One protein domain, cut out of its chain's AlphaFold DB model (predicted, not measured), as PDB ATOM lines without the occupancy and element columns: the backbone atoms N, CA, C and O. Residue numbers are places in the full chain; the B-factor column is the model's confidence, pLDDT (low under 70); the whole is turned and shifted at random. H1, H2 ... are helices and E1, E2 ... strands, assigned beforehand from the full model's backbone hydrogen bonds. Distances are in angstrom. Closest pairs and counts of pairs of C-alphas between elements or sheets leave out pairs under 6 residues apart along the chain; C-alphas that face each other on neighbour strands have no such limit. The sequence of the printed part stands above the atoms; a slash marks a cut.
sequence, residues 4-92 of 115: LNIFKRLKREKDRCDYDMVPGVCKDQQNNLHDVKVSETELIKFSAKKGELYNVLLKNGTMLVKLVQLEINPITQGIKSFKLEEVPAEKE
ATOM      1  N   LEU A   4     -13.318  15.124  -6.714       60.38
ATOM      2  CA  LEU A   4     -13.383  14.706  -8.112       60.38
ATOM      3  C   LEU A   4     -14.514  13.699  -8.304       60.38
ATOM      4  O   LEU A   4     -14.623  12.730  -7.544       60.38
ATOM      5  N   ASN A   5     -15.317  13.890  -9.347       62.41
ATOM      6  CA  ASN A   5     -16.272  12.881  -9.779       62.41
ATOM      7  C   ASN A   5     -15.595  11.973 -10.810       62.41
ATOM      8  O   ASN A   5     -15.298  12.388 -11.924       62.41
ATOM      9  N   ILE A   6     -15.338  10.722 -10.426       64.94
ATOM     10  CA  ILE A   6     -14.752   9.727 -11.325       64.94
ATOM     11  C   ILE A   6     -15.810   8.723 -11.762       64.94
ATOM     12  O   ILE A   6     -16.490   8.108 -10.940       64.94
ATOM     13  N   PHE A   7     -15.876   8.485 -13.068       66.06
ATOM     14  CA  PHE A   7     -16.712   7.450 -13.656       66.06
ATOM     15  C   PHE A   7     -15.851   6.215 -13.947       66.06
ATOM     16  O   PHE A   7     -14.857   6.286 -14.669       66.06
ATOM     17  N   LYS A   8     -16.197   5.057 -13.374       62.41
ATOM     18  CA  LYS A   8     -15.481   3.800 -13.649       62.41
ATOM     19  C   LYS A   8     -15.799   3.330 -15.069       62.41
ATOM     20  O   LYS A   8     -16.965   3.087 -15.368       62.41
ATOM     21  N   ARG A   9     -14.780   3.134 -15.914       54.88
ATOM     22  CA  ARG A   9     -14.972   2.605 -17.273       54.88
ATOM     23  C   ARG A   9     -15.317   1.117 -17.186       54.88
ATOM     24  O   ARG A   9     -14.535   0.325 -16.660       54.88
ATOM     25  N   LEU A  10     -16.469   0.704 -17.712       52.53
ATOM     26  CA  LEU A  10     -16.746  -0.720 -17.901       52.53
ATOM     27  C   LEU A  10     -15.955  -1.216 -19.119       52.53
ATOM     28  O   LEU A  10     -16.065  -0.647 -20.203       52.53
ATOM     29  N   LYS A  11     -15.216  -2.328 -18.981       50.72
ATOM     30  CA  LYS A  11     -14.399  -2.949 -20.054       50.72
ATOM     31  C   LYS A  11     -15.179  -3.385 -21.316       50.72
ATOM     32  O   LYS A  11     -14.595  -3.978 -22.215       50.72
ATOM     33  N   ARG A  12     -16.492  -3.139 -21.379       48.81
ATOM     34  CA  ARG A  12     -17.389  -3.477 -22.498       48.81
ATOM     35  C   ARG A  12     -18.134  -2.277 -23.094       48.81
ATOM     36  O   ARG A  12     -18.902  -2.464 -24.031       48.81
ATOM     37  N   GLU A  13     -17.908  -1.059 -22.604       51.56
ATOM     38  CA  GLU A  13     -18.417   0.135 -23.282       51.56
ATOM     39  C   GLU A  13     -17.531   0.455 -24.490       51.56
ATOM     40  O   GLU A  13     -16.495   1.114 -24.363       51.56
ATOM     41  N   LYS A  14     -17.961  -0.026 -25.668       47.06
ATOM     42  CA  LYS A  14     -17.567   0.575 -26.948       47.06
ATOM     43  C   LYS A  14     -17.876   2.066 -26.879       47.06
ATOM     44  O   LYS A  14     -18.982   2.430 -26.490       47.06
ATOM     45  N   ASP A  15     -16.897   2.867 -27.271       49.66
ATOM     46  CA  ASP A  15     -16.894   4.322 -27.375       49.66
ATOM     47  C   ASP A  15     -18.275   4.953 -27.604       49.66
ATOM     48  O   ASP A  15     -18.697   5.231 -28.725       49.66
ATOM     49  N   ARG A  16     -18.953   5.273 -26.496       48.53
ATOM     50  CA  ARG A  16     -19.735   6.501 -26.449       48.53
ATOM     51  C   ARG A  16     -18.723   7.634 -26.472       48.53
ATOM     52  O   ARG A  16     -17.896   7.740 -25.561       48.53
ATOM     53  N   CYS A  17     -18.770   8.425 -27.540       49.09
ATOM     54  CA  CYS A  17     -18.033   9.673 -27.671       49.09
ATOM     55  C   CYS A  17     -18.628  10.713 -26.714       49.09
ATOM     56  O   CYS A  17     -19.269  11.673 -27.129       49.09
ATOM     57  N   ASP A  18     -18.419  10.513 -25.416       55.31
ATOM     58  CA  ASP A  18     -18.479  11.593 -24.443       55.31
ATOM     59  C   ASP A  18     -17.263  12.486 -24.732       55.31
ATOM     60  O   ASP A  18     -16.175  12.239 -24.219       55.31
ATOM     61  N   TYR A  19     -17.428  13.463 -25.632       58.91
ATOM     62  CA  TYR A  19     -16.336  14.255 -26.223       58.91
ATOM     63  C   TYR A  19     -15.471  15.034 -25.210       58.91
ATOM     64  O   TYR A  19     -14.386  15.468 -25.574       58.91
ATOM     65  N   ASP A  20     -15.923  15.176 -23.959       75.06
ATOM     66  CA  ASP A  20     -15.195  15.815 -22.849       75.06
ATOM     67  C   ASP A  20     -14.579  14.786 -21.865       75.06
ATOM     68  O   ASP A  20     -13.879  15.159 -20.935       75.06
ATOM     69  N   MET A  21     -14.827  13.476 -22.006       81.88
ATOM     70  CA  MET A  21     -14.383  12.461 -21.032       81.88
ATOM     71  C   MET A  21     -13.040  11.828 -21.402       81.88
ATOM     72  O   MET A  21     -12.960  10.890 -22.201       81.88
ATOM     73  N   VAL A  22     -11.989  12.255 -20.710       84.69
ATOM     74  CA  VAL A  22     -10.642  11.697 -20.826       84.69
ATOM     75  C   VAL A  22     -10.574  10.336 -20.116       84.69
ATOM     76  O   VAL A  22     -11.046  10.208 -18.980       84.69
ATOM     77  N   PRO A  23      -9.979   9.295 -20.728       87.56
ATOM     78  CA  PRO A  23      -9.696   8.029 -20.061       87.56
ATOM     79  C   PRO A  23      -8.410   8.100 -19.222       87.56
ATOM     80  O   PRO A  23      -7.429   8.742 -19.590       87.56
ATOM     81  N   GLY A  24      -8.365   7.363 -18.119       88.31
ATOM     82  CA  GLY A  24      -7.163   7.227 -17.304       88.31
ATOM     83  C   GLY A  24      -7.179   5.972 -16.447       88.31
ATOM     84  O   GLY A  24      -8.113   5.165 -16.501       88.31
ATOM     85  N   VAL A  25      -6.139   5.813 -15.633       88.56
ATOM     86  CA  VAL A  25      -6.038   4.717 -14.659       88.56
ATOM     87  C   VAL A  25      -5.757   5.258 -13.264       88.56
ATOM     88  O   VAL A  25      -4.932   6.156 -13.082       88.56
ATOM     89  N   CYS A  26      -6.438   4.696 -12.270       86.69
ATOM     90  CA  CYS A  26      -6.194   4.961 -10.858       86.69
ATOM     91  C   CYS A  26      -5.537   3.732 -10.230       86.69
ATOM     92  O   CYS A  26      -6.089   2.635 -10.302       86.69
ATOM     93  N   LYS A  27      -4.355   3.909  -9.644       88.12
ATOM     94  CA  LYS A  27      -3.600   2.849  -8.977       88.12
ATOM     95  C   LYS A  27      -3.815   2.929  -7.466       88.12
ATOM     96  O   LYS A  27      -3.527   3.972  -6.883       88.12
ATOM     97  N   ASP A  28      -4.286   1.848  -6.854       86.44
ATOM     98  CA  ASP A  28      -4.457   1.764  -5.397       86.44
ATOM     99  C   ASP A  28      -3.165   1.349  -4.662       86.44
ATOM    100  O   ASP A  28      -2.154   0.988  -5.279       86.44
ATOM    101  N   GLN A  29      -3.187   1.407  -3.328       80.88
ATOM    102  CA  GLN A  29      -2.063   1.026  -2.459       80.88
ATOM    103  C   GLN A  29      -1.623  -0.439  -2.618       80.88
ATOM    104  O   GLN A  29      -0.460  -0.759  -2.373       80.88
ATOM    105  N   GLN A  30      -2.519  -1.326  -3.058       83.31
ATOM    106  CA  GLN A  30      -2.224  -2.738  -3.325       83.31
ATOM    107  C   GLN A  30      -1.624  -2.956  -4.729       83.31
ATOM    108  O   GLN A  30      -1.304  -4.081  -5.102       83.31
ATOM    109  N   ASN A  31      -1.398  -1.875  -5.487       81.81
ATOM    110  CA  ASN A  31      -0.988  -1.847  -6.891       81.81
ATOM    111  C   ASN A  31      -2.051  -2.335  -7.894       81.81
ATOM    112  O   ASN A  31      -1.709  -2.503  -9.068       81.81
ATOM    113  N   ASN A  32      -3.323  -2.503  -7.508       83.81
ATOM    114  CA  ASN A  32      -4.361  -2.784  -8.501       83.81
ATOM    115  C   ASN A  32      -4.631  -1.530  -9.344       83.81
ATOM    116  O   ASN A  32      -4.591  -0.397  -8.855       83.81
ATOM    117  N   LEU A  33      -4.935  -1.741 -10.625       84.56
ATOM    118  CA  LEU A  33      -5.270  -0.681 -11.571       84.56
ATOM    119  C   LEU A  33      -6.779  -0.659 -11.825       84.56
ATOM    120  O   LEU A  33      -7.376  -1.665 -12.210       84.56
ATOM    121  N   HIS A  34      -7.384   0.512 -11.645       83.50
ATOM    122  CA  HIS A  34      -8.800   0.767 -11.885       83.50
ATOM    123  C   HIS A  34      -8.954   1.675 -13.107       83.50
ATOM    124  O   HIS A  34      -8.500   2.819 -13.091       83.50
ATOM    125  N   ASP A  35      -9.609   1.172 -14.157       83.31
ATOM    126  CA  ASP A  35      -9.931   1.945 -15.364       83.31
ATOM    127  C   ASP A  35     -10.980   3.030 -15.051       83.31
ATOM    128  O   ASP A  35     -12.090   2.737 -14.585       83.31
ATOM    129  N   VAL A  36     -10.644   4.290 -15.321       84.56
ATOM    130  CA  VAL A  36     -11.434   5.467 -14.932       84.56
ATOM    131  C   VAL A  36     -11.607   6.456 -16.090       84.56
ATOM    132  O   VAL A  36     -10.841   6.458 -17.051       84.56
ATOM    133  N   LYS A  37     -12.638   7.297 -16.005       85.44
ATOM    134  CA  LYS A  37     -12.906   8.438 -16.886       85.44
ATOM    135  C   LYS A  37     -13.214   9.679 -16.048       85.44
ATOM    136  O   LYS A  37     -13.874   9.568 -15.011       85.44
ATOM    137  N   VAL A  38     -12.736  10.832 -16.506       82.12
ATOM    138  CA  VAL A  38     -12.894  12.148 -15.865       82.12
ATOM    139  C   VAL A  38     -13.073  13.202 -16.956       82.12
ATOM    140  O   VAL A  38     -12.483  13.069 -18.027       82.12
ATOM    141  N   SER A  39     -13.864  14.243 -16.694       83.69
ATOM    142  CA  SER A  39     -13.999  15.384 -17.608       83.69
ATOM    143  C   SER A  39     -12.652  16.093 -17.819       83.69
ATOM    144  O   SER A  39     -11.908  16.341 -16.866       83.69
ATOM    145  N   GLU A  40     -12.352  16.469 -19.059       83.50
ATOM    146  CA  GLU A  40     -11.173  17.252 -19.424       83.50
ATOM    147  C   GLU A  40     -11.169  18.589 -18.674       83.50
ATOM    148  O   GLU A  40     -10.159  18.983 -18.089       83.50
ATOM    149  N   THR A  41     -12.339  19.222 -18.566       83.25
ATOM    150  CA  THR A  41     -12.544  20.448 -17.785       83.25
ATOM    151  C   THR A  41     -12.205  20.271 -16.295       83.25
ATOM    152  O   THR A  41     -11.695  21.203 -15.662       83.25
ATOM    153  N   GLU A  42     -12.458  19.099 -15.698       79.38
ATOM    154  CA  GLU A  42     -12.016  18.805 -14.325       79.38
ATOM    155  C   GLU A  42     -10.501  18.552 -14.256       79.38
ATOM    156  O   GLU A  42      -9.833  19.107 -13.382       79.38
ATOM    157  N   LEU A  43      -9.920  17.814 -15.207       81.06
ATOM    158  CA  LEU A  43      -8.473  17.558 -15.255       81.06
ATOM    159  C   LEU A  43      -7.635  18.827 -15.482       81.06
ATOM    160  O   LEU A  43      -6.564  18.953 -14.889       81.06
ATOM    161  N   ILE A  44      -8.119  19.796 -16.266       82.25
ATOM    162  CA  ILE A  44      -7.469  21.107 -16.445       82.25
ATOM    163  C   ILE A  44      -7.441  21.885 -15.119       82.25
ATOM    164  O   ILE A  44      -6.411  22.442 -14.735       82.25
ATOM    165  N   LYS A  45      -8.544  21.872 -14.355       78.31
ATOM    166  CA  LYS A  45      -8.591  22.481 -13.010       78.31
ATOM    167  C   LYS A  45      -7.633  21.796 -12.027       78.31
ATOM    168  O   LYS A  45      -7.206  22.428 -11.061       78.31
ATOM    169  N   PHE A  46      -7.314  20.524 -12.261       75.31
ATOM    170  CA  PHE A  46      -6.458  19.709 -11.398       75.31
ATOM    171  C   PHE A  46      -4.974  19.881 -11.738       75.31
ATOM    172  O   PHE A  46      -4.147  20.018 -10.838       75.31
ATOM    173  N   SER A  47      -4.627  19.939 -13.026       74.25
ATOM    174  CA  SER A  47      -3.252  20.165 -13.490       74.25
ATOM    175  C   SER A  47      -2.740  21.570 -13.151       74.25
ATOM    176  O   SER A  47      -1.555  21.737 -12.854       74.25
ATOM    177  N   ALA A  48      -3.638  22.561 -13.087       74.19
ATOM    178  CA  ALA A  48      -3.346  23.912 -12.607       74.19
ATOM    179  C   ALA A  48      -2.845  23.955 -11.146       74.19
ATOM    180  O   ALA A  48      -2.158  24.900 -10.758       74.19
ATOM    181  N   LYS A  49      -3.151  22.935 -10.332       68.00
ATOM    182  CA  LYS A  49      -2.795  22.853  -8.907       68.00
ATOM    183  C   LYS A  49      -1.797  21.727  -8.657       68.00
ATOM    184  O   LYS A  49      -2.133  20.644  -8.169       68.00
ATOM    185  N   LYS A  50      -0.540  21.997  -9.009       59.69
ATOM    186  CA  LYS A  50       0.578  21.064  -8.815       59.69
ATOM    187  C   LYS A  50       0.691  20.638  -7.346       59.69
ATOM    188  O   LYS A  50       0.896  21.474  -6.474       59.69
ATOM    189  N   GLY A  51       0.621  19.330  -7.107       63.25
ATOM    190  CA  GLY A  51       0.859  18.724  -5.794       63.25
ATOM    191  C   GLY A  51      -0.351  18.633  -4.859       63.25
ATOM    192  O   GLY A  51      -0.188  18.097  -3.768       63.25
ATOM    193  N   GLU A  52      -1.547  19.097  -5.246       72.62
ATOM    194  CA  GLU A  52      -2.745  18.862  -4.423       72.62
ATOM    195  C   GLU A  52      -3.189  17.387  -4.449       72.62
ATOM    196  O   GLU A  52      -3.039  16.674  -5.448       72.62
ATOM    197  N   LEU A  53      -3.755  16.949  -3.320       79.31
ATOM    198  CA  LEU A  53      -4.424  15.662  -3.164       79.31
ATOM    199  C   LEU A  53      -5.936  15.828  -3.338       79.31
ATOM    200  O   LEU A  53      -6.530  16.811  -2.888       79.31
ATOM    201  N   TYR A  54      -6.567  14.837  -3.960       77.44
ATOM    202  CA  TYR A  54      -7.966  14.888  -4.364       77.44
ATOM    203  C   TYR A  54      -8.747  13.695  -3.830       77.44
ATOM    204  O   TYR A  54      -8.288  12.557  -3.902       77.44
ATOM    205  N   ASN A  55      -9.960  13.949  -3.344       76.69
ATOM    206  CA  ASN A  55     -10.888  12.888  -2.975       76.69
ATOM    207  C   ASN A  55     -11.634  12.400  -4.218       76.69
ATOM    208  O   ASN A  55     -12.450  13.129  -4.786       76.69
ATOM    209  N   VAL A  56     -11.366  11.158  -4.605       75.44
ATOM    210  CA  VAL A  56     -12.046  10.416  -5.667       75.44
ATOM    211  C   VAL A  56     -13.115   9.532  -5.050       75.44
ATOM    212  O   VAL A  56     -12.812   8.704  -4.194       75.44
ATOM    213  N   LEU A  57     -14.362   9.650  -5.504       71.56
ATOM    214  CA  LEU A  57     -15.408   8.708  -5.107       71.56
ATOM    215  C   LEU A  57     -15.402   7.483  -6.033       71.56
ATOM    216  O   LEU A  57     -15.757   7.586  -7.206       71.56
ATOM    217  N   LEU A  58     -15.030   6.318  -5.501       69.69
ATOM    218  CA  LEU A  58     -15.202   5.018  -6.152       69.69
ATOM    219  C   LEU A  58     -16.455   4.319  -5.604       69.69
ATOM    220  O   LEU A  58     -16.959   4.651  -4.532       69.69
ATOM    221  N   LYS A  59     -16.935   3.277  -6.299       63.56
ATOM    222  CA  LYS A  59     -18.081   2.462  -5.836       63.56
ATOM    223  C   LYS A  59     -17.881   1.828  -4.451       63.56
ATOM    224  O   LYS A  59     -18.867   1.503  -3.801       63.56
ATOM    225  N   ASN A  60     -16.631   1.657  -4.022       64.06
ATOM    226  CA  ASN A  60     -16.267   0.984  -2.776       64.06
ATOM    227  C   ASN A  60     -15.895   1.971  -1.648       64.06
ATOM    228  O   ASN A  60     -15.503   1.527  -0.574       64.06
ATOM    229  N   GLY A  61     -15.978   3.286  -1.885       71.50
ATOM    230  CA  GLY A  61     -15.599   4.323  -0.919       71.50
ATOM    231  C   GLY A  61     -14.862   5.503  -1.555       71.50
ATOM    232  O   GLY A  61     -14.623   5.539  -2.764       71.50
ATOM    233  N   THR A  62     -14.494   6.480  -0.729       77.44
ATOM    234  CA  THR A  62     -13.670   7.624  -1.145       77.44
ATOM    235  C   THR A  62     -12.189   7.275  -1.012       77.44
ATOM    236  O   THR A  62     -11.764   6.785   0.028       77.44
ATOM    237  N   MET A  63     -11.409   7.562  -2.050       79.19
ATOM    238  CA  MET A  63      -9.968   7.335  -2.125       79.19
ATOM    239  C   MET A  63      -9.247   8.679  -2.259       79.19
ATOM    240  O   MET A  63      -9.633   9.505  -3.090       79.19
ATOM    241  N   LEU A  64      -8.202   8.906  -1.461       83.12
ATOM    242  CA  LEU A  64      -7.343  10.083  -1.592       83.12
ATOM    243  C   LEU A  64      -6.274   9.795  -2.648       83.12
ATOM    244  O   LEU A  64      -5.542   8.817  -2.525       83.12
ATOM    245  N   VAL A  65      -6.177  10.618  -3.691       84.19
ATOM    246  CA  VAL A  65      -5.253  10.391  -4.813       84.19
ATOM    247  C   VAL A  65      -4.449  11.637  -5.170       84.19
ATOM    248  O   VAL A  65      -4.889  12.766  -4.957       84.19
ATOM    249  N   LYS A  66      -3.297  11.426  -5.805       86.38
ATOM    250  CA  LYS A  66      -2.500  12.451  -6.494       86.38
ATOM    251  C   LYS A  66      -2.512  12.201  -8.006       86.38
ATOM    252  O   LYS A  66      -2.530  11.051  -8.450       86.38
ATOM    253  N   LEU A  67      -2.434  13.269  -8.797       86.75
ATOM    254  CA  LEU A  67      -2.136  13.182 -10.230       86.75
ATOM    255  C   LEU A  67      -0.625  12.978 -10.416       86.75
ATOM    256  O   LEU A  67       0.166  13.782  -9.930       86.75
ATOM    257  N   VAL A  68      -0.229  11.899 -11.095       86.69
ATOM    258  CA  VAL A  68       1.190  11.506 -11.248       86.69
ATOM    259  C   VAL A  68       1.696  11.710 -12.668       86.69
ATOM    260  O   VAL A  68       2.868  12.005 -12.876       86.69
ATOM    261  N   GLN A  69       0.815  11.528 -13.648       88.19
ATOM    262  CA  GLN A  69       1.136  11.639 -15.064       88.19
ATOM    263  C   GLN A  69      -0.087  12.164 -15.811       88.19
ATOM    264  O   GLN A  69      -1.221  11.780 -15.514       88.19
ATOM    265  N   LEU A  70       0.162  13.033 -16.782       87.50
ATOM    266  CA  LEU A  70      -0.839  13.612 -17.661       87.50
ATOM    267  C   LEU A  70      -0.228  13.675 -19.062       87.50
ATOM    268  O   LEU A  70       0.844  14.247 -19.247       87.50
ATOM    269  N   GLU A  71      -0.873  13.024 -20.022       88.75
ATOM    270  CA  GLU A  71      -0.442  12.957 -21.415       88.75
ATOM    271  C   GLU A  71      -1.283  13.928 -22.243       88.75
ATOM    272  O   GLU A  71      -2.510  13.824 -22.278       88.75
ATOM    273  N   ILE A  72      -0.621  14.858 -22.925       87.62
ATOM    274  CA  ILE A  72      -1.260  15.851 -23.795       87.62
ATOM    275  C   ILE A  72      -1.058  15.418 -25.247       87.62
ATOM    276  O   ILE A  72       0.028  14.979 -25.627       87.62
ATOM    277  N   ASN A  73      -2.096  15.538 -26.070       85.06
ATOM    278  CA  ASN A  73      -1.977  15.373 -27.510       85.06
ATOM    279  C   ASN A  73      -1.256  16.606 -28.097       85.06
ATOM    280  O   ASN A  73      -1.799  17.707 -28.015       85.06
ATOM    281  N   PRO A  74      -0.067  16.466 -28.713       81.75
ATOM    282  CA  PRO A  74       0.704  17.614 -29.196       81.75
ATOM    283  C   PRO A  74       0.040  18.353 -30.369       81.75
ATOM    284  O   PRO A  74       0.402  19.494 -30.635       81.75
ATOM    285  N   ILE A  75      -0.915  17.722 -31.066       85.38
ATOM    286  CA  ILE A  75      -1.605  18.300 -32.228       85.38
ATOM    287  C   ILE A  75      -2.858  19.065 -31.790       85.38
ATOM    288  O   ILE A  75      -3.067  20.197 -32.213       85.38
ATOM    289  N   THR A  76      -3.699  18.459 -30.946       83.69
ATOM    290  CA  THR A  76      -4.972  19.070 -30.512       83.69
ATOM    291  C   THR A  76      -4.862  19.863 -29.210       83.69
ATOM    292  O   THR A  76      -5.836  20.486 -28.811       83.69
ATOM    293  N   GLN A  77      -3.715  19.801 -28.524       82.25
ATOM    294  CA  GLN A  77      -3.456  20.339 -27.176       82.25
ATOM    295  C   GLN A  77      -4.377  19.818 -26.054       82.25
ATOM    296  O   GLN A  77      -4.180  20.177 -24.894       82.25
ATOM    297  N   GLY A  78      -5.321  18.927 -26.368       84.06
ATOM    298  CA  GLY A  78      -6.203  18.288 -25.394       84.06
ATOM    299  C   GLY A  78      -5.536  17.145 -24.625       84.06
ATOM    300  O   GLY A  78      -4.537  16.558 -25.060       84.06
ATOM    301  N   ILE A  79      -6.097  16.807 -23.471       85.94
ATOM    302  CA  ILE A  79      -5.609  15.749 -22.588       85.94
ATOM    303  C   ILE A  79      -6.013  14.388 -23.169       85.94
ATOM    304  O   ILE A  79      -7.187  14.055 -23.296       85.94
ATOM    305  N   LYS A  80      -5.014  13.569 -23.506       86.06
ATOM    306  CA  LYS A  80      -5.192  12.237 -24.095       86.06
ATOM    307  C   LYS A  80      -5.455  11.169 -23.031       86.06
ATOM    308  O   LYS A  80      -6.298  10.293 -23.227       86.06
ATOM    309  N   SER A  81      -4.704  11.222 -21.934       88.19
ATOM    310  CA  SER A  81      -4.762  10.242 -20.848       88.19
ATOM    311  C   SER A  81      -4.151  10.784 -19.556       88.19
ATOM    312  O   SER A  81      -3.354  11.724 -19.565       88.19
ATOM    313  N   PHE A  82      -4.517  10.192 -18.418       88.75
ATOM    314  CA  PHE A  82      -3.967  10.555 -17.108       88.75
ATOM    315  C   PHE A  82      -3.771   9.336 -16.194       88.75
ATOM    316  O   PHE A  82      -4.393   8.285 -16.367       88.75
ATOM    317  N   LYS A  83      -2.917   9.499 -15.179       88.94
ATOM    318  CA  LYS A  83      -2.635   8.490 -14.151       88.94
ATOM    319  C   LYS A  83      -2.761   9.082 -12.755       88.94
ATOM    320  O   LYS A  83      -2.076  10.053 -12.421       88.94
ATOM    321  N   LEU A  84      -3.589   8.446 -11.936       88.50
ATOM    322  CA  LEU A  84      -3.755   8.741 -10.515       88.50
ATOM    323  C   LEU A  84      -3.085   7.644  -9.680       88.50
ATOM    324  O   LEU A  84      -3.114   6.469 -10.050       88.50
ATOM    325  N   GLU A  85      -2.513   8.019  -8.543       87.81
ATOM    326  CA  GLU A  85      -2.062   7.086  -7.504       87.81
ATOM    327  C   GLU A  85      -2.723   7.439  -6.181       87.81
ATOM    328  O   GLU A  85      -2.757   8.609  -5.798       87.81
ATOM    329  N   GLU A  86      -3.203   6.423  -5.474       87.19
ATOM    330  CA  GLU A  86      -3.668   6.547  -4.103       87.19
ATOM    331  C   GLU A  86      -2.536   7.001  -3.172       87.19
ATOM    332  O   GLU A  86      -1.392   6.540  -3.255       87.19
ATOM    333  N   VAL A  87      -2.868   7.915  -2.264       83.56
ATOM    334  CA  VAL A  87      -1.985   8.391  -1.203       83.56
ATOM    335  C   VAL A  87      -2.542   7.896   0.133       83.56
ATOM    336  O   VAL A  87      -3.677   8.234   0.468       83.56
ATOM    337  N   PRO A  88      -1.768   7.120   0.920       72.50
ATOM    338  CA  PRO A  88      -2.188   6.718   2.256       72.50
ATOM    339  C   PRO A  88      -2.434   7.954   3.120       72.50
ATOM    340  O   PRO A  88      -1.556   8.815   3.214       72.50
ATOM    341  N   ALA A  89      -3.581   8.014   3.799       63.19
ATOM    342  CA  ALA A  89      -3.912   9.111   4.714       63.19
ATOM    343  C   ALA A  89      -2.844   9.304   5.814       63.19
ATOM    344  O   ALA A  89      -2.573  10.424   6.237       63.19
ATOM    345  N   GLU A  90      -2.158   8.228   6.213       56.84
ATOM    346  CA  GLU A  90      -1.053   8.259   7.180       56.84
ATOM    347  C   GLU A  90       0.185   9.036   6.689       56.84
ATOM    348  O   GLU A  90       0.964   9.528   7.505       56.84
ATOM    349  N   LYS A  91       0.377   9.208   5.371       47.66
ATOM    350  CA  LYS A  91       1.520   9.972   4.831       47.66
ATOM    351  C   LYS A  91       1.346  11.493   4.930       47.66
ATOM    352  O   LYS A  91       2.338  12.205   4.791       47.66
ATOM    353  N   GLU A  92       0.149  11.997   5.235       47.12
ATOM    354  CA  GLU A  92      -0.089  13.435   5.462       47.12
ATOM    355  C   GLU A  92       0.328  13.919   6.866       47.12
ATOM    356  O   GLU A  92       0.440  15.124   7.095       47.12
TER     357      GLU A  92
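Overview. This is residues 4 to 92 of the 115 residues of an uncharacterized protein of Bacteriovorax sp. DB6_IX (UniProt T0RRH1). A strongly twisted sheet of five strands curls like part of a barrel, and the short helix H1 is on it, joining edge strand E2 to the other edge strand E3 along the chain. Before E1, residues 4 to 20 form a long stretch with no named element, in which residues 12 to 17 stick out, while the four-residue helix H2 lies past the end of E5. The printed part has 89 residues, with named elements in the order E1, E2, H1, E3, E4, E5, H2; the sheet runs E2, E1, E5, E4, E3 and is mixed, and the class is mixed, helices and strands. The whole is compact, with a radius of gyration of the C-alphas of 13.0 A and spans of 40 by 31 by 19 A.

Along the chain. Find C-alpha 21 at (-14.383, 12.461, -21.032), where E1, residues 21 to 27, begins its 18.8 A. E5, residues 79 to 86, covers 20.7 A. E4, residues 61 to 72, is the longest strand at 29.4 A and bends by 67 degrees at residue 64; look for its end at C-alpha 72, (-1.260, 15.851, -23.795). The edge strands are E2, residues 33 to 39, and E3, residues 53 to 58. H1 takes residues 40 to 47, and H2, residues 89 to 92, ends at C-alpha 92, (-0.089, 13.435, 5.462).

Arrangement. Begin with inner strands E1 and E5, parallel at 28 degrees, where N 84 and O 25 are 2.9 A apart, within hydrogen-bond range. E1 and E2 form an antiparallel hairpin, with N 24 and O 36 at 2.8 A. E3, E4 and E5 form a meander, each strand the antiparallel neighbour of the one before; look for N 83 and O 69 at 2.9 A between E5 and E4, and N 56 and O 63 at 2.8 A between E4 and E3. Residues 7 to 8 pair antiparallel with residues 36 to 37 of E2. H1 is on the sheet at a height of 7.0 A, over none of its strands; its closest C-alphas to E1 are those of Glu 40 and Val 22, 5.8 A apart. H2 is not on the sheet, but only just, with 4 pairs of C-alphas within 10 A. Every O i to N i+4 pair in H1 is within hydrogen-bond range; H2 is too short for such a pair.

Size, cuts and confidence. The C-alphas farthest apart are those of Ile 75 and Glu 90, at 40.7 A. The printed part has no cut, and no link between named elements is long. The mean pLDDT of the printed part is 75.3; look for values under 70 at residues 4 to 19, 49 to 51, 58 to 60 and 89 to 92.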